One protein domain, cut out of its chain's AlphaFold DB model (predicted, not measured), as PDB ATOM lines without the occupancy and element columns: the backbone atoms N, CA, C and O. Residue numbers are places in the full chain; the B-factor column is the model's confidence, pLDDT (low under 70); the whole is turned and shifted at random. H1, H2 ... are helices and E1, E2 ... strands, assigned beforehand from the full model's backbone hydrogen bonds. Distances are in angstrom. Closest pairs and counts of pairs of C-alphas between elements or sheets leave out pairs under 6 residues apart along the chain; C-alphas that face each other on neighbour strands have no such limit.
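Overview. This is residues 43 to 217 of the 217 residues of an uncharacterized protein of Streptomyces tateyamensis (UniProt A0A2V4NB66). Three twisted antiparallel sheets are stacked face to face in turn: E5 E6 E10 E9 is the middle one, E8 E7 E11 E12 covers one of its faces, and E1 E2 E3 E4 covers the other face only partly. The helix H1 lies over the far face of E1 E2 E3 E4, and the short H2 packs on the middle sheet at one end of E9 and E10, where the chain passes from E4 to E5. The 175 printed residues have two named helices and twelve named strands, in the order H1 E1 E2 E3 E4 H2, then E5 to E12; the class is mostly strand. The whole is compact, with a radius of gyration of the C-alphas of 15.8 A and spans of 43 by 39 by 27 A.

Arrangement. Start with H1, residues 53 to 66, and a meander, each strand the antiparallel neighbour of the one before: E1, residues 76 to 78, E2, 87 to 91, E3, 98 to 104, and E4, 107 to 113. Look for N 78 and O 87 at 2.8 A, N 90 and O 99 at 2.9 A, and N 102 and O 109 at 2.8 A, within hydrogen-bond range. H1 is on this sheet in two layers, a helix on one face, at a height over the sheet of 8.6 A; it lies over E3 and E4, and its closest C-alphas to E3 are Gln 55 and Pro 103, 5.4 A apart. Next come H2, residues 115 to 119, and the sheet of E5, 126 to 128, E6, 140 to 148, E10, 175 to 185, and E9, 165 to 172, in that order. There N 127 and O 146 are 3.0 A apart, N 143 and O 182 2.8 A, and N 170 and O 177 2.9 A. H2 is on this sheet, with its closest C-alphas to E9 those of Ala 115 and Val 172, 6.5 A. The last sheet runs E8, 160 to 162, E7, 150 to 157, E11, 188 to 198, and E12, 201 to 209, with N 157 and O 160 at 3.0 A, N 153 and O 195 at 2.9 A, and N 194 and O 205 at 2.8 A. In this stack of sheets, face to face in turn, the facing parts are 9.8 A and then 10.5 A centre to centre. In H1 and H2 every O i to N i+4 pair is within hydrogen-bond range.

Along the chain. Find C-alpha 53 at (12.258, -10.809, 0.222); from there H1 runs 19.8 A. E10 begins at C-alpha 175, (2.670, 11.285, -20.854), and runs 31.6 A; E11 runs 26.8 A, E6 25.0 A. E12, 24.9 A long, ends at C-alpha 209, (26.742, 6.325, -22.492).

Size, cuts and confidence. The C-alphas farthest apart, of Gly 106 and Ala 201, are 46.0 A apart. The printed part has no cut, and the link E5 to E6 is long. Look for pLDDT under 70 at residues 43 to 50, 72 to 73, 119 to 123 and 212 to 217.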
ATOM      1  N   PRO A  43       4.482  -4.342 -16.409       57.97
ATOM      2  CA  PRO A  43       5.735  -5.061 -16.590       57.97
ATOM      3  C   PRO A  43       5.730  -5.765 -17.951       57.97
ATOM      4  O   PRO A  43       4.770  -6.446 -18.304       57.97
ATOM      5  N   SER A  44       6.813  -5.608 -18.714       53.75
ATOM      6  CA  SER A  44       6.957  -6.199 -20.055       53.75
ATOM      7  C   SER A  44       8.001  -7.328 -20.116       53.75
ATOM      8  O   SER A  44       8.296  -7.834 -21.199       53.75
ATOM      9  N   ALA A  45       8.573  -7.732 -18.976       52.06
ATOM     10  CA  ALA A  45       9.667  -8.701 -18.892       52.06
ATOM     11  C   ALA A  45       9.204 -10.099 -18.434       52.06
ATOM     12  O   ALA A  45       8.286 -10.231 -17.623       52.06
ATOM     13  N   SER A  46       9.876 -11.151 -18.923       44.00
ATOM     14  CA  SER A  46       9.754 -12.522 -18.403       44.00
ATOM     15  C   SER A  46      10.144 -12.590 -16.916       44.00
ATOM     16  O   SER A  46      10.975 -11.791 -16.486       44.00
ATOM     17  N   PRO A  47       9.583 -13.522 -16.116       43.12
ATOM     18  CA  PRO A  47       9.863 -13.603 -14.685       43.12
ATOM     19  C   PRO A  47      11.357 -13.821 -14.427       43.12
ATOM     20  O   PRO A  47      11.937 -14.847 -14.777       43.12
ATOM     21  N   VAL A  48      11.962 -12.811 -13.817       55.41
ATOM     22  CA  VAL A  48      13.362 -12.759 -13.410       55.41
ATOM     23  C   VAL A  48      13.522 -13.471 -12.062       55.41
ATOM     24  O   VAL A  48      12.624 -13.387 -11.220       55.41
ATOM     25  N   ALA A  49      14.650 -14.154 -11.825       61.31
ATOM     26  CA  ALA A  49      15.004 -14.639 -10.489       61.31
ATOM     27  C   ALA A  49      14.975 -13.453  -9.505       61.31
ATOM     28  O   ALA A  49      15.746 -12.504  -9.634       61.31
ATOM     29  N   GLY A  50      13.999 -13.467  -8.598       69.50
ATOM     30  CA  GLY A  50      13.611 -12.280  -7.846       69.50
ATOM     31  C   GLY A  50      14.645 -11.834  -6.817       69.50
ATOM     32  O   GLY A  50      15.406 -12.634  -6.275       69.50
ATOM     33  N   ILE A  51      14.604 -10.542  -6.496       83.19
ATOM     34  CA  ILE A  51      15.280  -9.970  -5.329       83.19
ATOM     35  C   ILE A  51      14.774 -10.697  -4.066       83.19
ATOM     36  O   ILE A  51      13.554 -10.775  -3.871       83.19
ATOM     37  N   PRO A  52      15.662 -11.218  -3.194       86.62
ATOM     38  CA  PRO A  52      15.290 -11.817  -1.915       86.62
ATOM     39  C   PRO A  52      14.319 -10.942  -1.115       86.62
ATOM     40  O   PRO A  52      14.494  -9.728  -1.032       86.62
ATOM     41  N   ALA A  53      13.324 -11.550  -0.465       86.12
ATOM     42  CA  ALA A  53      12.258 -10.809   0.222       86.12
ATOM     43  C   ALA A  53      12.784  -9.790   1.248       86.12
ATOM     44  O   ALA A  53      12.298  -8.666   1.292       86.12
ATOM     45  N   ALA A  54      13.821 -10.145   2.015       86.62
ATOM     46  CA  ALA A  54      14.444  -9.236   2.979       86.62
ATOM     47  C   ALA A  54      15.116  -8.024   2.308       86.62
ATOM     48  O   ALA A  54      15.015  -6.907   2.801       86.62
ATOM     49  N   GLN A  55      15.765  -8.233   1.159       89.31
ATOM     50  CA  GLN A  55      16.385  -7.164   0.372       89.31
ATOM     51  C   GLN A  55      15.331  -6.263  -0.274       89.31
ATOM     52  O   GLN A  55      15.455  -5.041  -0.243       89.31
ATOM     53  N   ARG A  56      14.252  -6.858  -0.796       89.31
ATOM     54  CA  ARG A  56      13.104  -6.108  -1.305       89.31
ATOM     55  C   ARG A  56      12.480  -5.257  -0.201       89.31
ATOM     56  O   ARG A  56      12.232  -4.081  -0.434       89.31
ATOM     57  N   GLN A  57      12.271  -5.826   0.988       89.06
ATOM     58  CA  GLN A  57      11.716  -5.099   2.128       89.06
ATOM     59  C   GLN A  57      12.618  -3.933   2.538       89.06
ATOM     60  O   GLN A  57      12.124  -2.824   2.670       89.06
ATOM     61  N   ALA A  58      13.933  -4.145   2.632       89.62
ATOM     62  CA  ALA A  58      14.876  -3.076   2.959       89.62
ATOM     63  C   ALA A  58      14.816  -1.906   1.958       89.62
ATOM     64  O   ALA A  58      14.847  -0.746   2.362       89.62
ATOM     65  N   ALA A  59      14.683  -2.194   0.657       90.81
ATOM     66  CA  ALA A  59      14.502  -1.157  -0.358       90.81
ATOM     67  C   ALA A  59      13.161  -0.415  -0.214       90.81
ATOM     68  O   ALA A  59      13.111   0.799  -0.398       90.81
ATOM     69  N   MET A  60      12.083  -1.123   0.136       91.31
ATOM     70  CA  MET A  60      10.769  -0.511   0.364       91.31
ATOM     71  C   MET A  60      10.736   0.336   1.643       91.31
ATOM     72  O   MET A  60      10.177   1.429   1.626       91.31
ATOM     73  N   ASP A  61      11.377  -0.116   2.721       90.94
ATOM     74  CA  ASP A  61      11.509   0.643   3.969       90.94
ATOM     75  C   ASP A  61      12.330   1.917   3.745       90.94
ATOM     76  O   ASP A  61      11.954   2.997   4.203       90.94
ATOM     77  N   TRP A  62      13.421   1.818   2.974       91.62
ATOM     78  CA  TRP A  62      14.204   2.980   2.559       91.62
ATOM     79  C   TRP A  62      13.351   3.975   1.760       91.62
ATOM     80  O   TRP A  62      13.322   5.160   2.097       91.62
ATOM     81  N   ALA A  63      12.603   3.497   0.758       92.88
ATOM     82  CA  ALA A  63      11.730   4.341  -0.056       92.88
ATOM     83  C   ALA A  63      10.652   5.026   0.799       92.88
ATOM     84  O   ALA A  63      10.392   6.217   0.633       92.88
ATOM     85  N   ALA A  64      10.072   4.312   1.767       92.50
ATOM     86  CA  ALA A  64       9.103   4.878   2.698       92.50
ATOM     87  C   ALA A  64       9.712   5.973   3.582       92.50
ATOM     88  O   ALA A  64       9.105   7.031   3.754       92.50
ATOM     89  N   HIS A  65      10.926   5.763   4.096       91.69
ATOM     90  CA  HIS A  65      11.643   6.779   4.868       91.69
ATOM     91  C   HIS A  65      12.009   8.019   4.043       91.69
ATOM     92  O   HIS A  65      11.999   9.123   4.586       91.69
ATOM     93  N   ALA A  66      12.284   7.856   2.749       90.44
ATOM     94  CA  ALA A  66      12.553   8.956   1.826       90.44
ATOM     95  C   ALA A  66      11.281   9.695   1.351       90.44
ATOM     96  O   ALA A  66      11.387  10.744   0.720       90.44
ATOM     97  N   GLY A  67      10.079   9.182   1.652       92.06
ATOM     98  CA  GLY A  67       8.820   9.712   1.111       92.06
ATOM     99  C   GLY A  67       8.585   9.349  -0.361       92.06
ATOM    100  O   GLY A  67       7.799   9.993  -1.051       92.06
ATOM    101  N   GLU A  68       9.261   8.308  -0.844       94.12
ATOM    102  CA  GLU A  68       9.315   7.874  -2.242       94.12
ATOM    103  C   GLU A  68       8.629   6.513  -2.442       94.12
ATOM    104  O   GLU A  68       8.908   5.813  -3.412       94.12
ATOM    105  N   SER A  69       7.729   6.110  -1.537       92.81
ATOM    106  CA  SER A  69       7.022   4.823  -1.605       92.81
ATOM    107  C   SER A  69       6.351   4.585  -2.964       92.81
ATOM    108  O   SER A  69       5.747   5.511  -3.523       92.81
ATOM    109  N   PRO A  70       6.389   3.347  -3.494       89.06
ATOM    110  CA  PRO A  70       5.696   3.008  -4.729       89.06
ATOM    111  C   PRO A  70       4.184   3.146  -4.587       89.06
ATOM    112  O   PRO A  70       3.612   2.822  -3.548       89.06
ATOM    113  N   ARG A  71       3.521   3.534  -5.677       80.94
ATOM    114  CA  ARG A  71       2.064   3.414  -5.785       80.94
ATOM    115  C   ARG A  71       1.670   1.931  -5.748       80.94
ATOM    116  O   ARG A  71       2.137   1.167  -6.585       80.94
ATOM    117  N   ALA A  72       0.800   1.543  -4.815       63.56
ATOM    118  CA  ALA A  72       0.060   0.270  -4.801       63.56
ATOM    119  C   ALA A  72       0.862  -0.997  -5.203       63.56
ATOM    120  O   ALA A  72       0.481  -1.699  -6.138       63.56
ATOM    121  N   ASP A  73       1.978  -1.285  -4.522       65.12
ATOM    122  CA  ASP A  73       2.848  -2.454  -4.771       65.12
ATOM    123  C   ASP A  73       3.432  -2.568  -6.198       65.12
ATOM    124  O   ASP A  73       3.971  -3.609  -6.579       65.12
ATOM    125  N   GLN A  74       3.404  -1.493  -6.993       80.75
ATOM    126  CA  GLN A  74       3.806  -1.500  -8.409       80.75
ATOM    127  C   GLN A  74       5.321  -1.415  -8.643       80.75
ATOM    128  O   GLN A  74       5.770  -0.992  -9.709       80.75
ATOM    129  N   ALA A  75       6.127  -1.823  -7.663       87.62
ATOM    130  CA  ALA A  75       7.559  -1.970  -7.876       87.62
ATOM    131  C   ALA A  75       7.832  -3.212  -8.730       87.62
ATOM    132  O   ALA A  75       7.550  -4.341  -8.315       87.62
ATOM    133  N   VAL A  76       8.402  -2.999  -9.914       89.69
ATOM    134  CA  VAL A  76       8.804  -4.072 -10.823       89.69
ATOM    135  C   VAL A  76      10.270  -4.420 -10.602       89.69
ATOM    136  O   VAL A  76      11.098  -3.544 -10.361       89.69
ATOM    137  N   VAL A  77      10.594  -5.710 -10.677       89.38
ATOM    138  CA  VAL A  77      11.982  -6.181 -10.661       89.38
ATOM    139  C   VAL A  77      12.519  -6.141 -12.087       89.38
ATOM    140  O   VAL A  77      11.886  -6.678 -12.997       89.38
ATOM    141  N   VAL A  78      13.684  -5.530 -12.279       87.94
ATOM    142  CA  VAL A  78      14.359  -5.403 -13.573       87.94
ATOM    143  C   VAL A  78      15.765  -6.000 -13.495       87.94
ATOM    144  O   VAL A  78      16.479  -5.793 -12.516       87.94
ATOM    145  N   GLN A  79      16.144  -6.772 -14.511       85.38
ATOM    146  CA  GLN A  79      17.449  -7.429 -14.661       85.38
ATOM    147  C   GLN A  79      17.598  -7.816 -16.138       85.38
ATOM    148  O   GLN A  79      16.605  -8.216 -16.750       85.38
ATOM    149  N   SER A  80      18.797  -7.712 -16.721       77.81
ATOM    150  CA  SER A  80      18.992  -8.035 -18.147       77.81
ATOM    151  C   SER A  80      19.169  -9.532 -18.395       77.81
ATOM    152  O   SER A  80      18.817 -10.027 -19.464       77.81
ATOM    153  N   ALA A  81      19.697 -10.267 -17.413       77.06
ATOM    154  CA  ALA A  81      19.869 -11.712 -17.475       77.06
ATOM    155  C   ALA A  81      19.948 -12.330 -16.067       77.06
ATOM    156  O   ALA A  81      20.460 -11.681 -15.151       77.06
ATOM    157  N   PRO A  82      19.515 -13.594 -15.887       75.69
ATOM    158  CA  PRO A  82      19.663 -14.305 -14.622       75.69
ATOM    159  C   PRO A  82      21.102 -14.266 -14.095       75.69
ATOM    160  O   PRO A  82      22.041 -14.590 -14.817       75.69
ATOM    161  N   GLY A  83      21.257 -13.902 -12.824       75.25
ATOM    162  CA  GLY A  83      22.557 -13.793 -12.153       75.25
ATOM    163  C   GLY A  83      23.140 -12.380 -12.127       75.25
ATOM    164  O   GLY A  83      23.996 -12.127 -11.286       75.25
ATOM    165  N   ASN A  84      22.651 -11.457 -12.963       79.00
ATOM    166  CA  ASN A  84      23.039 -10.044 -12.896       79.00
ATOM    167  C   ASN A  84      22.432  -9.333 -11.676       79.00
ATOM    168  O   ASN A  84      21.668  -9.907 -10.899       79.00
ATOM    169  N   THR A  85      22.749  -8.060 -11.491       79.75
ATOM    170  CA  THR A  85      22.207  -7.293 -10.373       79.75
ATOM    171  C   THR A  85      20.759  -6.898 -10.657       79.75
ATOM    172  O   THR A  85      20.465  -6.140 -11.577       79.75
ATOM    173  N   ALA A  86      19.822  -7.421  -9.864       86.81
ATOM    174  CA  ALA A  86      18.414  -7.064  -9.990       86.81
ATOM    175  C   ALA A  86      18.121  -5.725  -9.296       86.81
ATOM    176  O   ALA A  86      18.568  -5.485  -8.174       86.81
ATOM    177  N   ARG A  87      17.314  -4.875  -9.937       89.19
ATOM    178  CA  ARG A  87      16.844  -3.600  -9.375       89.19
ATOM    179  C   ARG A  87      15.330  -3.587  -9.238       89.19
ATOM    180  O   ARG A  87      14.622  -4.289  -9.956       89.19
ATOM    181  N   LEU A  88      14.831  -2.768  -8.328       91.56
ATOM    182  CA  LEU A  88      13.434  -2.361  -8.257       91.56
ATOM    183  C   LEU A  88      13.272  -1.058  -9.030       91.56
ATOM    184  O   LEU A  88      14.131  -0.185  -8.947       91.56
ATOM    185  N   LEU A  89      12.167  -0.933  -9.753       93.31
ATOM    186  CA  LEU A  89      11.779   0.264 -10.489       93.31
ATOM    187  C   LEU A  89      10.303   0.555 -10.209       93.31
ATOM    188  O   LEU A  89       9.474  -0.352 -10.287       93.31
ATOM    189  N   TRP A  90       9.960   1.794  -9.869       93.81
ATOM    190  CA  TRP A  90       8.583   2.180  -9.547       93.81
ATOM    191  C   TRP A  90       8.311   3.663  -9.796       93.81
ATOM    192  O   TRP A  90       9.231   4.462  -9.939       93.81
ATOM    193  N   GLN A  91       7.031   4.036  -9.801       93.62
ATOM    194  CA  GLN A  91       6.598   5.427  -9.694       93.62
ATOM    195  C   GLN A  91       6.204   5.725  -8.241       93.62
ATOM    196  O   GLN A  91       5.371   5.016  -7.667       93.62
ATOM    197  N   ALA A  92       6.806   6.755  -7.648       93.56
ATOM    198  CA  ALA A  92       6.504   7.220  -6.303       93.56
ATOM    199  C   ALA A  92       5.072   7.767  -6.236       93.56
ATOM    200  O   ALA A  92       4.653   8.563  -7.079       93.56
ATOM    201  N   GLU A  93       4.305   7.343  -5.232       91.25
ATOM    202  CA  GLU A  93       2.872   7.634  -5.159       91.25
ATOM    203  C   GLU A  93       2.583   9.125  -4.971       91.25
ATOM    204  O   GLU A  93       1.712   9.674  -5.647       91.25
ATOM    205  N   GLN A  94       3.326   9.768  -4.067       90.19
ATOM    206  CA  GLN A  94       3.057  11.140  -3.635       90.19
ATOM    207  C   GLN A  94       3.581  12.184  -4.621       90.19
ATOM    208  O   GLN A  94       2.941  13.211  -4.832       90.19
ATOM    209  N   THR A  95       4.745  11.932  -5.220       90.69
ATOM    210  CA  THR A  95       5.432  12.902  -6.086       90.69
ATOM    211  C   THR A  95       5.247  12.608  -7.570       90.69
ATOM    212  O   THR A  95       5.384  13.509  -8.393       90.69
ATOM    213  N   GLY A  96       4.932  11.361  -7.936       90.06
ATOM    214  CA  GLY A  96       4.921  10.908  -9.326       90.06
ATOM    215  C   GLY A  96       6.315  10.720  -9.932       90.06
ATOM    216  O   GLY A  96       6.401  10.410 -11.124       90.06
ATOM    217  N   ASP A  97       7.379  10.903  -9.139       92.94
ATOM    218  CA  ASP A  97       8.768  10.647  -9.529       92.94
ATOM    219  C   ASP A  97       8.934   9.180  -9.943       92.94
ATOM    220  O   ASP A  97       8.247   8.302  -9.423       92.94
ATOM    221  N   VAL A  98       9.851   8.889 -10.865       92.69
ATOM    222  CA  VAL A  98      10.204   7.498 -11.190       92.69
ATOM    223  C   VAL A  98      11.501   7.156 -10.479       92.69
ATOM    224  O   VAL A  98      12.517   7.814 -10.692       92.69
ATOM    225  N   CYS A  99      11.459   6.135  -9.636       94.19
ATOM    226  CA  CYS A  99      12.514   5.770  -8.706       94.19
ATOM    227  C   CYS A  99      13.027   4.361  -8.970       94.19
ATOM    228  O   CYS A  99      12.285   3.486  -9.422       94.19
ATOM    229  N   TRP A 100      14.296   4.139  -8.656       93.00
ATOM    230  CA  TRP A 100      14.914   2.826  -8.670       93.00
ATOM    231  C   TRP A 100      15.667   2.561  -7.372       93.00
ATOM    232  O   TRP A 100      16.137   3.485  -6.705       93.00
ATOM    233  N   ALA A 101      15.807   1.283  -7.035       92.06
ATOM    234  CA  ALA A 101      16.674   0.833  -5.959       92.06
ATOM    235  C   ALA A 101      17.338  -0.493  -6.299       92.06
ATOM    236  O   ALA A 101      16.739  -1.389  -6.888       92.06
ATOM    237  N   GLU A 102      18.570  -0.628  -5.855       89.81
ATOM    238  CA  GLU A 102      19.366  -1.834  -5.889       89.81
ATOM    239  C   GLU A 102      19.709  -2.214  -4.444       89.81
ATOM    240  O   GLU A 102      20.579  -1.600  -3.816       89.81
ATOM    241  N   PRO A 103      19.021  -3.210  -3.874       85.75
ATOM    242  CA  PRO A 103      19.383  -3.714  -2.565       85.75
ATOM    243  C   PRO A 103      20.556  -4.697  -2.678       85.75
ATOM    244  O   PRO A 103      20.450  -5.740  -3.321       85.75
ATOM    245  N   SER A 104      21.663  -4.403  -1.998       82.44
ATOM    246  CA  SER A 104      22.870  -5.235  -2.006       82.44
ATOM    247  C   SER A 104      23.498  -5.312  -0.614       82.44
ATOM    248  O   SER A 104      23.739  -4.303   0.038       82.44
ATOM    249  N   GLY A 105      23.742  -6.533  -0.115       71.56
ATOM    250  CA  GLY A 105      24.621  -6.785   1.041       71.56
ATOM    251  C   GLY A 105      24.331  -6.037   2.357       71.56
ATOM    252  O   GLY A 105      25.213  -5.989   3.206       71.56
ATOM    253  N   GLY A 106      23.135  -5.464   2.543       76.38
ATOM    254  CA  GLY A 106      22.775  -4.650   3.717       76.38
ATOM    255  C   GLY A 106      22.723  -3.135   3.462       76.38
ATOM    256  O   GLY A 106      22.368  -2.385   4.365       76.38
ATOM    257  N   SER A 107      23.027  -2.691   2.244       84.00
ATOM    258  CA  SER A 107      22.826  -1.328   1.747       84.00
ATOM    259  C   SER A 107      21.788  -1.286   0.624       84.00
ATOM    260  O   SER A 107      21.455  -2.310   0.023       84.00
ATOM    261  N   VAL A 108      21.282  -0.089   0.335       87.62
ATOM    262  CA  VAL A 108      20.404   0.182  -0.806       87.62
ATOM    263  C   VAL A 108      21.014   1.343  -1.583       87.62
ATOM    264  O   VAL A 108      21.094   2.450  -1.053       87.62
ATOM    265  N   ALA A 109      21.470   1.083  -2.808       89.44
ATOM    266  CA  ALA A 109      21.747   2.146  -3.770       89.44
ATOM    267  C   ALA A 109      20.428   2.531  -4.444       89.44
ATOM    268  O   ALA A 109      19.604   1.662  -4.725       89.44
ATOM    269  N   SER A 110      20.185   3.817  -4.668       91.00
ATOM    270  CA  SER A 110      18.900   4.277  -5.188       91.00
ATOM    271  C   SER A 110      19.001   5.642  -5.852       91.00
ATOM    272  O   SER A 110      19.967   6.385  -5.675       91.00
ATOM    273  N   GLY A 111      17.964   5.984  -6.611       91.00
ATOM    274  CA  GLY A 111      17.796   7.314  -7.170       91.00
ATOM    275  C   GLY A 111      16.411   7.506  -7.772       91.00
ATOM    276  O   GLY A 111      15.734   6.545  -8.135       91.00
ATOM    277  N   CYS A 112      16.004   8.764  -7.914       92.50
ATOM    278  CA  CYS A 112      14.729   9.129  -8.518       92.50
ATOM    279  C   CYS A 112      14.914  10.207  -9.577       92.50
ATOM    280  O   CYS A 112      15.705  11.135  -9.420       92.50
ATOM    281  N   LEU A 113      14.124  10.102 -10.637       91.19
ATOM    282  CA  LEU A 113      13.959  11.139 -11.636       91.19
ATOM    283  C   LEU A 113      12.681  11.904 -11.338       91.19
ATOM    284  O   LEU A 113      11.610  11.306 -11.197       91.19
ATOM    285  N   LYS A 114      12.803  13.228 -11.240       91.56
ATOM    286  CA  LYS A 114      11.691  14.071 -10.819       91.56
ATOM    287  C   LYS A 114      10.593  14.100 -11.872       91.56
ATOM    288  O   LYS A 114      10.863  14.198 -13.069       91.56
ATOM    289  N   ALA A 115       9.339  14.066 -11.428       89.25
ATOM    290  CA  ALA A 115       8.173  14.128 -12.307       89.25
ATOM    291  C   ALA A 115       8.193  15.375 -13.214       89.25
ATOM    292  O   ALA A 115       7.748  15.321 -14.362       89.25
ATOM    293  N   ALA A 116       8.752  16.488 -12.725       86.06
ATOM    294  CA  ALA A 116       8.954  17.709 -13.506       86.06
ATOM    295  C   ALA A 116       9.922  17.498 -14.688       86.06
ATOM    296  O   ALA A 116       9.614  17.897 -15.811       86.06
ATOM    297  N   ASP A 117      11.027  16.784 -14.469       83.75
ATOM    298  CA  ASP A 117      12.027  16.465 -15.502       83.75
ATOM    299  C   ASP A 117      11.526  15.390 -16.479       83.75
ATOM    300  O   ASP A 117      11.987  15.273 -17.615       83.75
ATOM    301  N   LEU A 118      10.542  14.600 -16.046       78.62
ATOM    302  CA  LEU A 118       9.793  13.664 -16.882       78.62
ATOM    303  C   LEU A 118       8.722  14.360 -17.737       78.62
ATOM    304  O   LEU A 118       8.346  13.826 -18.781       78.62
ATOM    305  N   GLY A 119       8.226  15.529 -17.318       62.84
ATOM    306  CA  GLY A 119       7.180  16.295 -18.006       62.84
ATOM    307  C   GLY A 119       7.691  17.391 -18.947       62.84
ATOM    308  O   GLY A 119       6.974  17.778 -19.866       62.84
ATOM    309  N   ALA A 120       8.921  17.880 -18.758       57.84
ATOM    310  CA  ALA A 120       9.467  19.010 -19.519       57.84
ATOM    311  C   ALA A 120       9.819  18.687 -20.990       57.84
ATOM    312  O   ALA A 120       9.942  19.594 -21.813       57.84
ATOM    313  N   GLY A 121       9.954  17.407 -21.347       55.81
ATOM    314  CA  GLY A 121      10.245  16.966 -22.711       55.81
ATOM    315  C   GLY A 121       8.979  16.790 -23.552       55.81
ATOM    316  O   GLY A 121       8.322  15.750 -23.472       55.81
ATOM    317  N   THR A 122       8.645  17.785 -24.380       56.22
ATOM    318  CA  THR A 122       7.774  17.582 -25.562       56.22
ATOM    319  C   THR A 122       8.559  17.064 -26.767       56.22
ATOM    320  O   THR A 122       7.963  16.535 -27.704       56.22
ATOM    321  N   ALA A 123       9.889  17.189 -26.743       68.00
ATOM    322  CA  ALA A 123      10.768  16.608 -27.743       68.00
ATOM    323  C   ALA A 123      11.047  15.138 -27.394       68.00
ATOM    324  O   ALA A 123      11.458  14.863 -26.265       68.00
ATOM    325  N   PRO A 124      10.832  14.205 -28.332       76.94
ATOM    326  CA  PRO A 124      11.286  12.832 -28.178       76.94
ATOM    327  C   PRO A 124      12.804  12.768 -27.987       76.94
ATOM    328  O   PRO A 124      13.524  13.614 -28.525       76.94
ATOM    329  N   GLY A 125      13.261  11.781 -27.223       84.81
ATOM    330  CA  GLY A 125      14.666  11.611 -26.884       84.81
ATOM    331  C   GLY A 125      14.909  10.432 -25.948       84.81
ATOM    332  O   GLY A 125      13.975   9.853 -25.376       84.81
ATOM    333  N   LEU A 126      16.191  10.091 -25.796       89.00
ATOM    334  CA  LEU A 126      16.669   9.010 -24.940       89.00
ATOM    335  C   LEU A 126      17.537   9.547 -23.804       89.00
ATOM    336  O   LEU A 126      18.433  10.363 -24.017       89.00
ATOM    337  N   HIS A 127      17.302   9.049 -22.591       89.19
ATOM    338  CA  HIS A 127      17.980   9.540 -21.392       89.19
ATOM    339  C   HIS A 127      18.395   8.391 -20.482       89.19
ATOM    340  O   HIS A 127      17.555   7.584 -20.085       89.19
ATOM    341  N   VAL A 128      19.676   8.333 -20.116       89.25
ATOM    342  CA  VAL A 128      20.163   7.390 -19.100       89.25
ATOM    343  C   VAL A 128      19.470   7.675 -17.769       89.25
ATOM    344  O   VAL A 128      19.285   8.832 -17.389       89.25
ATOM    345  N   PHE A 129      19.068   6.613 -17.078       85.88
ATOM    346  CA  PHE A 129      18.351   6.675 -15.817       85.88
ATOM    347  C   PHE A 129      19.010   5.755 -14.785       85.88
ATOM    348  O   PHE A 129      18.975   4.532 -14.907       85.88
ATOM    349  N   GLY A 130      19.579   6.364 -13.745       79.50
ATOM    350  CA  GLY A 130      20.367   5.658 -12.738       79.50
ATOM    351  C   GLY A 130      21.766   5.289 -13.227       79.50
ATOM    352  O   GLY A 130      22.179   5.652 -14.330       79.50
ATOM    353  N   ASP A 131      22.492   4.570 -12.379       80.19
ATOM    354  CA  ASP A 131      23.875   4.200 -12.661       80.19
ATOM    355  C   ASP A 131      23.960   3.008 -13.620       80.19
ATOM    356  O   ASP A 131      23.112   2.103 -13.620       80.19
ATOM    357  N   ALA A 132      25.013   2.995 -14.436       84.06
ATOM    358  CA  ALA A 132      25.409   1.817 -15.192       84.06
ATOM    359  C   ALA A 132      26.119   0.844 -14.242       84.06
ATOM    360  O   ALA A 132      27.058   1.242 -13.553       84.06
ATOM    361  N   LEU A 133      25.681  -0.415 -14.191       83.69
ATOM    362  CA  LEU A 133      26.254  -1.402 -13.269       83.69
ATOM    363  C   LEU A 133      26.932  -2.542 -14.014       83.69
ATOM    364  O   LEU A 133      26.397  -2.989 -15.025       83.69
ATOM    365  N   PRO A 134      28.054  -3.068 -13.506       84.12
ATOM    366  CA  PRO A 134      28.663  -4.254 -14.080       84.12
ATOM    367  C   PRO A 134      27.740  -5.471 -13.949       84.12
ATOM    368  O   PRO A 134      27.118  -5.693 -12.909       84.12
ATOM    369  N   THR A 135      27.689  -6.289 -14.998       84.19
ATOM    370  CA  THR A 135      27.107  -7.636 -14.953       84.19
ATOM    371  C   THR A 135      27.918  -8.561 -14.049       84.19
ATOM    372  O   THR A 135      29.042  -8.245 -13.653       84.19
ATOM    373  N   ALA A 136      27.379  -9.742 -13.731       81.81
ATOM    374  CA  ALA A 136      28.031 -10.681 -12.814       81.81
ATOM    375  C   ALA A 136      29.415 -11.167 -13.289       81.81
ATOM    376  O   ALA A 136      30.290 -11.446 -12.472       81.81
ATOM    377  N   ASP A 137      29.625 -11.255 -14.605       83.75
ATOM    378  CA  ASP A 137      30.917 -11.582 -15.227       83.75
ATOM    379  C   ASP A 137      31.860 -10.368 -15.357       83.75
ATOM    380  O   ASP A 137      33.012 -10.498 -15.783       83.75
ATOM    381  N   GLY A 138      31.367  -9.179 -15.005       86.06
ATOM    382  CA  GLY A 138      32.075  -7.916 -15.103       86.06
ATOM    383  C   GLY A 138      32.505  -7.561 -16.521       86.06
ATOM    384  O   GLY A 138      33.469  -6.816 -16.649       86.06
ATOM    385  N   GLN A 139      31.883  -8.101 -17.573       86.25
ATOM    386  CA  GLN A 139      32.226  -7.773 -18.966       86.25
ATOM    387  C   GLN A 139      31.293  -6.719 -19.565       86.25
ATOM    388  O   GLN A 139      31.708  -5.933 -20.418       86.25
ATOM    389  N   LEU A 140      30.043  -6.673 -19.108       88.19
ATOM    390  CA  LEU A 140      29.034  -5.752 -19.611       88.19
ATOM    391  C   LEU A 140      28.630  -4.745 -18.531       88.19
ATOM    392  O   LEU A 140      28.790  -4.988 -17.336       88.19
ATOM    393  N   LEU A 141      28.082  -3.616 -18.969       88.56
ATOM    394  CA  LEU A 141      27.360  -2.666 -18.138       88.56
ATOM    395  C   LEU A 141      25.865  -2.752 -18.448       88.56
ATOM    396  O   LEU A 141      25.446  -2.587 -19.594       88.56
ATOM    397  N   GLU A 142      25.059  -2.979 -17.418       89.62
ATOM    398  CA  GLU A 142      23.612  -2.821 -17.452       89.62
ATOM    399  C   GLU A 142      23.255  -1.343 -17.323       89.62
ATOM    400  O   GLU A 142      23.471  -0.715 -16.282       89.62
ATOM    401  N   VAL A 143      22.675  -0.802 -18.388       91.12
ATOM    402  CA  VAL A 143      22.217   0.578 -18.478       91.12
ATOM    403  C   VAL A 143      20.702   0.592 -18.517       91.12
ATOM    404  O   VAL A 143      20.085   0.047 -19.436       91.12
ATOM    405  N   LEU A 144      20.109   1.253 -17.529       92.06
ATOM    406  CA  LEU A 144      18.697   1.588 -17.519       92.06
ATOM    407  C   LEU A 144      18.533   2.976 -18.152       92.06
ATOM    408  O   LEU A 144      19.268   3.910 -17.843       92.06
ATOM    409  N   PHE A 145      17.606   3.115 -19.091       93.12
ATOM    410  CA  PHE A 145      17.359   4.378 -19.781       93.12
ATOM    411  C   PHE A 145      15.882   4.526 -20.144       93.12
ATOM    412  O   PHE A 145      15.125   3.557 -20.195       93.12
ATOM    413  N   ARG A 146      15.465   5.765 -20.375       92.81
ATOM    414  CA  ARG A 146      14.102   6.165 -20.721       92.81
ATOM    415  C   ARG A 146      14.027   6.554 -22.193       92.81
ATOM    416  O   ARG A 146      14.959   7.172 -22.705       92.81
ATOM    417  N   ALA A 147      12.898   6.249 -22.828       91.12
ATOM    418  CA  ALA A 147      12.490   6.809 -24.110       91.12
ATOM    419  C   ALA A 147      11.209   7.645 -23.963       91.12
ATOM    420  O   ALA A 147      10.249   7.234 -23.297       91.12
ATOM    421  N   ASP A 148      11.191   8.810 -24.613       87.44
ATOM    422  CA  ASP A 148      10.107   9.787 -24.507       87.44
ATOM    423  C   ASP A 148       9.188   9.764 -25.733       87.44
ATOM    424  O   ASP A 148       9.394  10.482 -26.705       87.44
ATOM    425  N   GLY A 149       8.123   8.956 -25.666       80.94
ATOM    426  CA  GLY A 149       7.137   8.853 -26.752       80.94
ATOM    427  C   GLY A 149       7.611   8.025 -27.950       80.94
ATOM    428  O   GLY A 149       7.069   8.156 -29.051       80.94
ATOM    429  N   GLU A 150       8.610   7.171 -27.737       89.06
ATOM    430  CA  GLU A 150       9.211   6.323 -28.760       89.06
ATOM    431  C   GLU A 150       9.420   4.905 -28.252       89.06
ATOM    432  O   GLU A 150       9.608   4.684 -27.055       89.06
ATOM    433  N   THR A 151       9.454   3.951 -29.178       92.19
ATOM    434  CA  THR A 151       9.932   2.601 -28.880       92.19
ATOM    435  C   THR A 151      11.330   2.404 -29.439       92.19
ATOM    436  O   THR A 151      11.618   2.801 -30.568       92.19
ATOM    437  N   VAL A 152      12.217   1.785 -28.662       94.56
ATOM    438  CA  VAL A 152      13.612   1.572 -29.065       94.56
ATOM    439  C   VAL A 152      13.792   0.140 -29.541       94.56
ATOM    440  O   VAL A 152      13.609  -0.806 -28.782       94.56
ATOM    441  N   ALA A 153      14.163  -0.026 -30.809       94.50
ATOM    442  CA  ALA A 153      14.354  -1.344 -31.412       94.50
ATOM    443  C   ALA A 153      15.808  -1.827 -31.326       94.50
ATOM    444  O   ALA A 153      16.069  -3.031 -31.317       94.50
ATOM    445  N   ARG A 154      16.773  -0.898 -31.343       95.44
ATOM    446  CA  ARG A 154      18.205  -1.222 -31.381       95.44
ATOM    447  C   ARG A 154      19.064  -0.035 -30.966       95.44
ATOM    448  O   ARG A 154      18.790   1.078 -31.398       95.44
ATOM    449  N   LEU A 155      20.149  -0.303 -30.250       95.06
ATOM    450  CA  LEU A 155      21.276   0.604 -30.030       95.06
ATOM    451  C   LEU A 155      22.481   0.114 -30.841       95.06
ATOM    452  O   LEU A 155      22.686  -1.093 -30.962       95.06
ATOM    453  N   SER A 156      23.256   1.023 -31.429       94.25
ATOM    454  CA  SER A 156      24.440   0.679 -32.229       94.25
ATOM    455  C   SER A 156      25.617   1.599 -31.911       94.25
ATOM    456  O   SER A 156      25.434   2.810 -31.807       94.25
ATOM    457  N   CYS A 157      26.814   1.026 -31.817       91.12
ATOM    458  CA  CYS A 157      28.088   1.724 -31.640       91.12
ATOM    459  C   CYS A 157      29.105   1.059 -32.582       91.12
ATOM    460  O   CYS A 157      29.565  -0.060 -32.347       91.12
ATOM    461  N   GLY A 158      29.364   1.689 -33.734       88.56
ATOM    462  CA  GLY A 158      30.123   1.065 -34.824       88.56
ATOM    463  C   GLY A 158      29.480  -0.255 -35.298       88.56
ATOM    464  O   GLY A 158      28.296  -0.254 -35.648       88.56
ATOM    465  N   PRO A 159      30.221  -1.383 -35.338       87.94
ATOM    466  CA  PRO A 159      29.673  -2.685 -35.724       87.94
ATOM    467  C   PRO A 159      28.867  -3.363 -34.604       87.94
ATOM    468  O   PRO A 159      28.137  -4.316 -34.877       87.94
ATOM    469  N   ALA A 160      29.002  -2.908 -33.353       87.69
ATOM    470  CA  ALA A 160      28.304  -3.496 -32.220       87.69
ATOM    471  C   ALA A 160      26.836  -3.058 -32.215       87.69
ATOM    472  O   ALA A 160      26.519  -1.878 -32.393       87.69
ATOM    473  N   THR A 161      25.933  -4.010 -31.979       92.69
ATOM    474  CA  THR A 161      24.496  -3.749 -31.870       92.69
ATOM    475  C   THR A 161      23.914  -4.433 -30.649       92.69
ATOM    476  O   THR A 161      24.155  -5.620 -30.441       92.69
ATOM    477  N   VAL A 162      23.083  -3.709 -29.907       91.69
ATOM    478  CA  VAL A 162      22.377  -4.198 -28.721       91.69
ATOM    479  C   VAL A 162      20.877  -4.022 -28.930       91.69
ATOM    480  O   VAL A 162      20.428  -3.002 -29.457       91.69
ATOM    481  N   VAL A 163      20.092  -5.026 -28.544       93.50
ATOM    482  CA  VAL A 163      18.629  -4.935 -28.521       93.50
ATOM    483  C   VAL A 163      18.211  -4.666 -27.078       93.50
ATOM    484  O   VAL A 163      18.378  -5.553 -26.242       93.50
ATOM    485  N   PRO A 164      17.725  -3.458 -26.757       93.44
ATOM    486  CA  PRO A 164      17.294  -3.151 -25.405       93.44
ATOM    487  C   PRO A 164      16.003  -3.898 -25.059       93.44
ATOM    488  O   PRO A 164      15.112  -4.064 -25.894       93.44
ATOM    489  N   GLN A 165      15.884  -4.309 -23.804       92.19
ATOM    490  CA  GLN A 165      14.687  -4.924 -23.253       92.19
ATOM    491  C   GLN A 165      13.801  -3.846 -22.635       92.19
ATOM    492  O   GLN A 165      14.241  -3.122 -21.747       92.19
ATOM    493  N   GLN A 166      12.539  -3.756 -23.052       93.19
ATOM    494  CA  GLN A 166      11.559  -2.940 -22.337       93.19
ATOM    495  C   GLN A 166      11.266  -3.576 -20.974       93.19
ATOM    496  O   GLN A 166      10.865  -4.739 -20.899       93.19
ATOM    497  N   VAL A 167      11.456  -2.816 -19.898       91.12
ATOM    498  CA  VAL A 167      11.307  -3.321 -18.524       91.12
ATOM    499  C   VAL A 167      10.113  -2.723 -17.792       91.12
ATOM    500  O   VAL A 167       9.493  -3.415 -16.986       91.12
ATOM    501  N   ALA A 168       9.742  -1.480 -18.101       91.12
ATOM    502  CA  ALA A 168       8.589  -0.827 -17.497       91.12
ATOM    503  C   ALA A 168       8.001   0.251 -18.405       91.12
ATOM    504  O   ALA A 168       8.661   0.780 -19.301       91.12
ATOM    505  N   GLU A 169       6.757   0.605 -18.121       91.44
ATOM    506  CA  GLU A 169       6.086   1.767 -18.678       91.44
ATOM    507  C   GLU A 169       5.363   2.494 -17.546       91.44
ATOM    508  O   GLU A 169       4.655   1.860 -16.765       91.44
ATOM    509  N   PHE A 170       5.549   3.809 -17.461       88.69
ATOM    510  CA  PHE A 170       4.864   4.664 -16.495       88.69
ATOM    511  C   PHE A 170       4.187   5.825 -17.212       88.69
ATOM    512  O   PHE A 170       4.722   6.372 -18.176       88.69
ATOM    513  N   GLU A 171       3.030   6.241 -16.713       86.75
ATOM    514  CA  GLU A 171       2.398   7.484 -17.138       86.75
ATOM    515  C   GLU A 171       2.706   8.580 -16.113       86.75
ATOM    516  O   GLU A 171       2.334   8.495 -14.939       86.75
ATOM    517  N   VAL A 172       3.416   9.615 -16.557       86.00
ATOM    518  CA  VAL A 172       3.846  10.741 -15.727       86.00
ATOM    519  C   VAL A 172       3.288  12.010 -16.352       86.00
ATOM    520  O   VAL A 172       3.583  12.314 -17.505       86.00
ATOM    521  N   ASN A 173       2.452  12.744 -15.611       84.69
ATOM    522  CA  ASN A 173       1.787  13.962 -16.095       84.69
ATOM    523  C   ASN A 173       1.009  13.764 -17.414       84.69
ATOM    524  O   ASN A 173       1.035  14.621 -18.292       84.69
ATOM    525  N   GLY A 174       0.340  12.615 -17.569       82.06
ATOM    526  CA  GLY A 174      -0.423  12.272 -18.776       82.06
ATOM    527  C   GLY A 174       0.435  11.865 -19.978       82.06
ATOM    528  O   GLY A 174      -0.098  11.665 -21.068       82.06
ATOM    529  N   VAL A 175       1.756  11.735 -19.804       82.38
ATOM    530  CA  VAL A 175       2.670  11.285 -20.854       82.38
ATOM    531  C   VAL A 175       3.241   9.919 -20.504       82.38
ATOM    532  O   VAL A 175       3.781   9.697 -19.420       82.38
ATOM    533  N   ARG A 176       3.142   8.998 -21.458       84.88
ATOM    534  CA  ARG A 176       3.701   7.652 -21.363       84.88
ATOM    535  C   ARG A 176       5.219   7.683 -21.528       84.88
ATOM    536  O   ARG A 176       5.736   8.252 -22.491       84.88
ATOM    537  N   ARG A 177       5.920   7.049 -20.593       87.62
ATOM    538  CA  ARG A 177       7.378   6.942 -20.530       87.62
ATOM    539  C   ARG A 177       7.757   5.474 -20.476       87.62
ATOM    540  O   ARG A 177       7.320   4.755 -19.577       87.62
ATOM    541  N   THR A 178       8.573   5.042 -21.427       92.00
ATOM    542  CA  THR A 178       8.994   3.645 -21.535       92.00
ATOM    543  C   THR A 178      10.437   3.523 -21.073       92.00
ATOM    544  O   THR A 178      11.299   4.298 -21.485       92.00
ATOM    545  N   PHE A 179      10.695   2.558 -20.197       93.12
ATOM    546  CA  PHE A 179      12.010   2.298 -19.630       93.12
ATOM    547  C   PHE A 179      12.576   1.013 -20.206       93.12
ATOM    548  O   PHE A 179      11.882  -0.002 -20.335       93.12
ATOM    549  N   TYR A 180      13.858   1.073 -20.526       93.81
ATOM    550  CA  TYR A 180      14.604   0.032 -21.198       93.81
ATOM    551  C   TYR A 180      15.856  -0.316 -20.417       93.81
ATOM    552  O   TYR A 180      16.520   0.564 -19.877       93.81
ATOM    553  N   LEU A 181      16.205  -1.594 -20.425       92.50
ATOM    554  CA  LEU A 181      17.472  -2.095 -19.928       92.50
ATOM    555  C   LEU A 181      18.292  -2.625 -21.105       92.50
ATOM    556  O   LEU A 181      17.780  -3.365 -21.947       92.50
ATOM    557  N   ALA A 182      19.561  -2.247 -21.177       91.56
ATOM    558  CA  ALA A 182      20.508  -2.759 -22.161       91.56
ATOM    559  C   ALA A 182      21.786  -3.217 -21.463       91.56
ATOM    560  O   ALA A 182      22.267  -2.535 -20.565       91.56
ATOM    561  N   ALA A 183      22.345  -4.341 -21.905       90.69
ATOM    562  CA  ALA A 183      23.691  -4.756 -21.534       90.69
ATOM    563  C   ALA A 183      24.649  -4.348 -22.661       90.69
ATOM    564  O   ALA A 183      24.502  -4.806 -23.797       90.69
ATOM    565  N   ILE A 184      25.585  -3.449 -22.366       90.25
ATOM    566  CA  ILE A 184      26.582  -2.937 -23.316       90.25
ATOM    567  C   ILE A 184      27.987  -3.360 -22.893       90.25
ATOM    568  O   ILE A 184      28.219  -3.632 -21.723       90.25
ATOM    569  N   ASP A 185      28.934  -3.411 -23.822       88.75
ATOM    570  CA  ASP A 185      30.331  -3.697 -23.492       88.75
ATOM    571  C   ASP A 185      30.912  -2.602 -22.579       88.75
ATOM    572  O   ASP A 185      30.813  -1.410 -22.884       88.75
ATOM    573  N   ARG A 186      31.520  -2.995 -21.452       87.12
ATOM    574  CA  ARG A 186      31.981  -2.044 -20.424       87.12
ATOM    575  C   ARG A 186      33.136  -1.142 -20.855       87.12
ATOM    576  O   ARG A 186      33.420  -0.160 -20.174       87.12
ATOM    577  N   HIS A 187      33.822  -1.490 -21.939       85.44
ATOM    578  CA  HIS A 187      34.941  -0.730 -22.494       85.44
ATOM    579  C   HIS A 187      34.507   0.162 -23.662       85.44
ATOM    580  O   HIS A 187      35.309   0.951 -24.171       85.44
ATOM    581  N   THR A 188      33.238   0.060 -24.062       82.44
ATOM    582  CA  THR A 188      32.658   0.762 -25.202       82.44
ATOM    583  C   THR A 188      31.734   1.877 -24.713       82.44
ATOM    584  O   THR A 188      30.535   1.687 -24.496       82.44
ATOM    585  N   GLY A 189      32.307   3.066 -24.531       83.38
ATOM    586  CA  GLY A 189      31.563   4.283 -24.202       83.38
ATOM    587  C   GLY A 189      31.293   5.135 -25.436       83.38
ATOM    588  O   GLY A 189      31.827   4.880 -26.513       83.38
ATOM    589  N   GLY A 190      30.491   6.180 -25.266       86.69
ATOM    590  CA  GLY A 190      30.284   7.209 -26.278       86.69
ATOM    591  C   GLY A 190      28.853   7.316 -26.783       86.69
ATOM    592  O   GLY A 190      27.891   7.014 -26.072       86.69
ATOM    593  N   SER A 191      28.712   7.830 -28.002       91.19
ATOM    594  CA  SER A 191      27.413   8.163 -28.590       91.19
ATOM    595  C   SER A 191      26.827   6.963 -29.336       91.19
ATOM    596  O   SER A 191      27.229   6.653 -30.457       91.19
ATOM    597  N   TYR A 192      25.826   6.304 -28.754       93.69
ATOM    598  CA  TYR A 192      25.117   5.202 -29.401       93.69
ATOM    599  C   TYR A 192      24.020   5.741 -30.319       93.69
ATOM    600  O   TYR A 192      23.180   6.530 -29.896       93.69
ATOM    601  N   THR A 193      23.970   5.262 -31.562       95.56
ATOM    602  CA  THR A 193      22.825   5.516 -32.445       95.56
ATOM    603  C   THR A 193      21.692   4.565 -32.089       95.56
ATOM    604  O   THR A 193      21.838   3.342 -32.183       95.56
ATOM    605  N   ALA A 194      20.540   5.114 -31.730       96.25
ATOM    606  CA  ALA A 194      19.331   4.358 -31.472       96.25
ATOM    607  C   ALA A 194      18.421   4.348 -32.700       96.25
ATOM    608  O   ALA A 194      18.133   5.390 -33.280       96.25
ATOM    609  N   ARG A 195      17.928   3.168 -33.086       96.50
ATOM    610  CA  ARG A 195      16.803   3.044 -34.020       96.50
ATOM    611  C   ARG A 195      15.517   3.015 -33.221       96.50
ATOM    612  O   ARG A 195      15.309   2.092 -32.428       96.50
ATOM    613  N   VAL A 196      14.662   3.993 -33.474       95.38
ATOM    614  CA  VAL A 196      13.431   4.208 -32.717       95.38
ATOM    615  C   VAL A 196      12.215   4.223 -33.639       95.38
ATOM    616  O   VAL A 196      12.342   4.467 -34.842       95.38
ATOM    617  N   GLN A 197      11.032   3.942 -33.097       93.56
ATOM    618  CA  GLN A 197       9.767   4.247 -33.761       93.56
ATOM    619  C   GLN A 197       9.081   5.412 -33.053       93.56
ATOM    620  O   GLN A 197       8.804   5.342 -31.857       93.56
ATOM    621  N   ARG A 198       8.763   6.455 -33.820       89.62
ATOM    622  CA  ARG A 198       8.110   7.683 -33.365       89.62
ATOM    623  C   ARG A 198       6.829   7.867 -34.162       89.62
ATOM    624  O   ARG A 198       6.877   7.987 -35.384       89.62
ATOM    625  N   ALA A 199       5.680   7.836 -33.485       87.56
ATOM    626  CA  ALA A 199       4.361   7.908 -34.127       87.56
ATOM    627  C   ALA A 199       4.186   6.918 -35.308       87.56
ATOM    628  O   ALA A 199       3.598   7.249 -36.335       87.56
ATOM    629  N   GLY A 200       4.738   5.704 -35.178       88.62
ATOM    630  CA  GLY A 200       4.670   4.653 -36.203       88.62
ATOM    631  C   GLY A 200       5.676   4.782 -37.355       88.62
ATOM    632  O   GLY A 200       5.738   3.889 -38.198       88.62
ATOM    633  N   ALA A 201       6.490   5.840 -37.391       92.69
ATOM    634  CA  ALA A 201       7.564   6.006 -38.366       92.69
ATOM    635  C   ALA A 201       8.924   5.633 -37.764       92.69
ATOM    636  O   ALA A 201       9.191   5.889 -36.590       92.69
ATOM    637  N   ALA A 202       9.804   5.050 -38.580       94.88
ATOM    638  CA  ALA A 202      11.185   4.806 -38.183       94.88
ATOM    639  C   ALA A 202      11.959   6.130 -38.101       94.88
ATOM    640  O   ALA A 202      11.897   6.948 -39.020       94.88
ATOM    641  N   ALA A 203      12.717   6.307 -37.025       95.06
ATOM    642  CA  ALA A 203      13.605   7.440 -36.809       95.06
ATOM    643  C   ALA A 203      14.930   6.974 -36.182       95.06
ATOM    644  O   ALA A 203      15.127   5.787 -35.891       95.06
ATOM    645  N   ALA A 204      15.852   7.918 -36.012       94.19
ATOM    646  CA  ALA A 204      17.105   7.705 -35.310       94.19
ATOM    647  C   ALA A 204      17.271   8.756 -34.213       94.19
ATOM    648  O   ALA A 204      16.915   9.917 -34.417       94.19
ATOM    649  N   ASP A 205      17.836   8.331 -33.089       94.25
ATOM    650  CA  ASP A 205      18.201   9.196 -31.972       94.25
ATOM    651  C   ASP A 205      19.602   8.840 -31.454       94.25
ATOM    652  O   ASP A 205      20.228   7.889 -31.935       94.25
ATOM    653  N   SER A 206      20.101   9.603 -30.487       92.62
ATOM    654  CA  SER A 206      21.381   9.370 -29.835       92.62
ATOM    655  C   SER A 206      21.207   9.114 -28.343       92.62
ATOM    656  O   SER A 206      20.466   9.815 -27.658       92.62
ATOM    657  N   LEU A 207      21.934   8.126 -27.828       92.38
ATOM    658  CA  LEU A 207      22.061   7.857 -26.403       92.38
ATOM    659  C   LEU A 207      23.538   7.943 -26.020       92.38
ATOM    660  O   LEU A 207      24.351   7.130 -26.461       92.38
ATOM    661  N   LEU A 208      23.888   8.932 -25.202       90.25
ATOM    662  CA  LEU A 208      25.247   9.086 -24.694       90.25
ATOM    663  C   LEU A 208      25.448   8.190 -23.470       90.25
ATOM    664  O   LEU A 208      24.773   8.370 -22.458       90.25
ATOM    665  N   LEU A 209      26.389   7.251 -23.565       87.06
ATOM    666  CA  LEU A 209      26.742   6.325 -22.492       87.06
ATOM    667  C   LEU A 209      28.185   6.568 -22.052       87.06
ATOM    668  O   LEU A 209      29.103   6.573 -22.870       87.06
ATOM    669  N   TYR A 210      28.397   6.754 -20.754       79.31
ATOM    670  CA  TYR A 210      29.737   6.866 -20.186       79.31
ATOM    671  C   TYR A 210      30.199   5.476 -19.745       79.31
ATOM    672  O   TYR A 210      29.519   4.821 -18.961       79.31
ATOM    673  N   ALA A 211      31.337   5.027 -20.270       73.56
ATOM    674  CA  ALA A 211      31.956   3.755 -19.911       73.56
ATOM    675  C   ALA A 211      33.344   3.991 -19.300       73.56
ATOM    676  O   ALA A 211      33.895   5.094 -19.391       73.56
ATOM    677  N   GLU A 212      33.921   2.950 -18.701       64.44
ATOM    678  CA  GLU A 212      35.270   2.966 -18.131       64.44
ATOM    679  C   GLU A 212      36.297   2.951 -19.278       64.44
ATOM    680  O   GLU A 212      36.800   1.912 -19.692       64.44
ATOM    681  N   ALA A 213      36.477   4.136 -19.865       57.62
ATOM    682  CA  ALA A 213      37.408   4.556 -20.909       57.62
ATOM    683  C   ALA A 213      38.363   3.483 -21.457       57.62
ATOM    684  O   ALA A 213      39.311   3.156 -20.765       57.62
ATOM    685  N   HIS A 214      38.189   3.071 -22.727       53.94
ATOM    686  CA  HIS A 214      39.273   2.723 -23.675       53.94
ATOM    687  C   HIS A 214      38.814   2.673 -25.154       53.94
ATOM    688  O   HIS A 214      39.665   2.705 -26.044       53.94
ATOM    689  N   GLY A 215      37.505   2.690 -25.446       58.78
ATOM    690  CA  GLY A 215      36.961   2.878 -26.796       58.78
ATOM    691  C   GLY A 215      35.790   3.863 -26.814       58.78
ATOM    692  O   GLY A 215      34.915   3.799 -25.951       58.78
ATOM    693  N   SER A 216      35.788   4.780 -27.783       66.88
ATOM    694  CA  SER A 216      34.657   5.663 -28.083       66.88
ATOM    695  C   SER A 216      33.953   5.209 -29.360       66.88
ATOM    696  O   SER A 216      34.625   4.954 -30.364       66.88
ATOM    697  N   CYS A 217      32.622   5.204 -29.351       69.88
ATOM    698  CA  CYS A 217      31.878   5.757 -30.483       69.88
ATOM    699  C   CYS A 217      31.736   7.280 -30.319       69.88
ATOM    700  O   CYS A 217      31.815   7.955 -31.356       69.88
TER     701      CYS A 217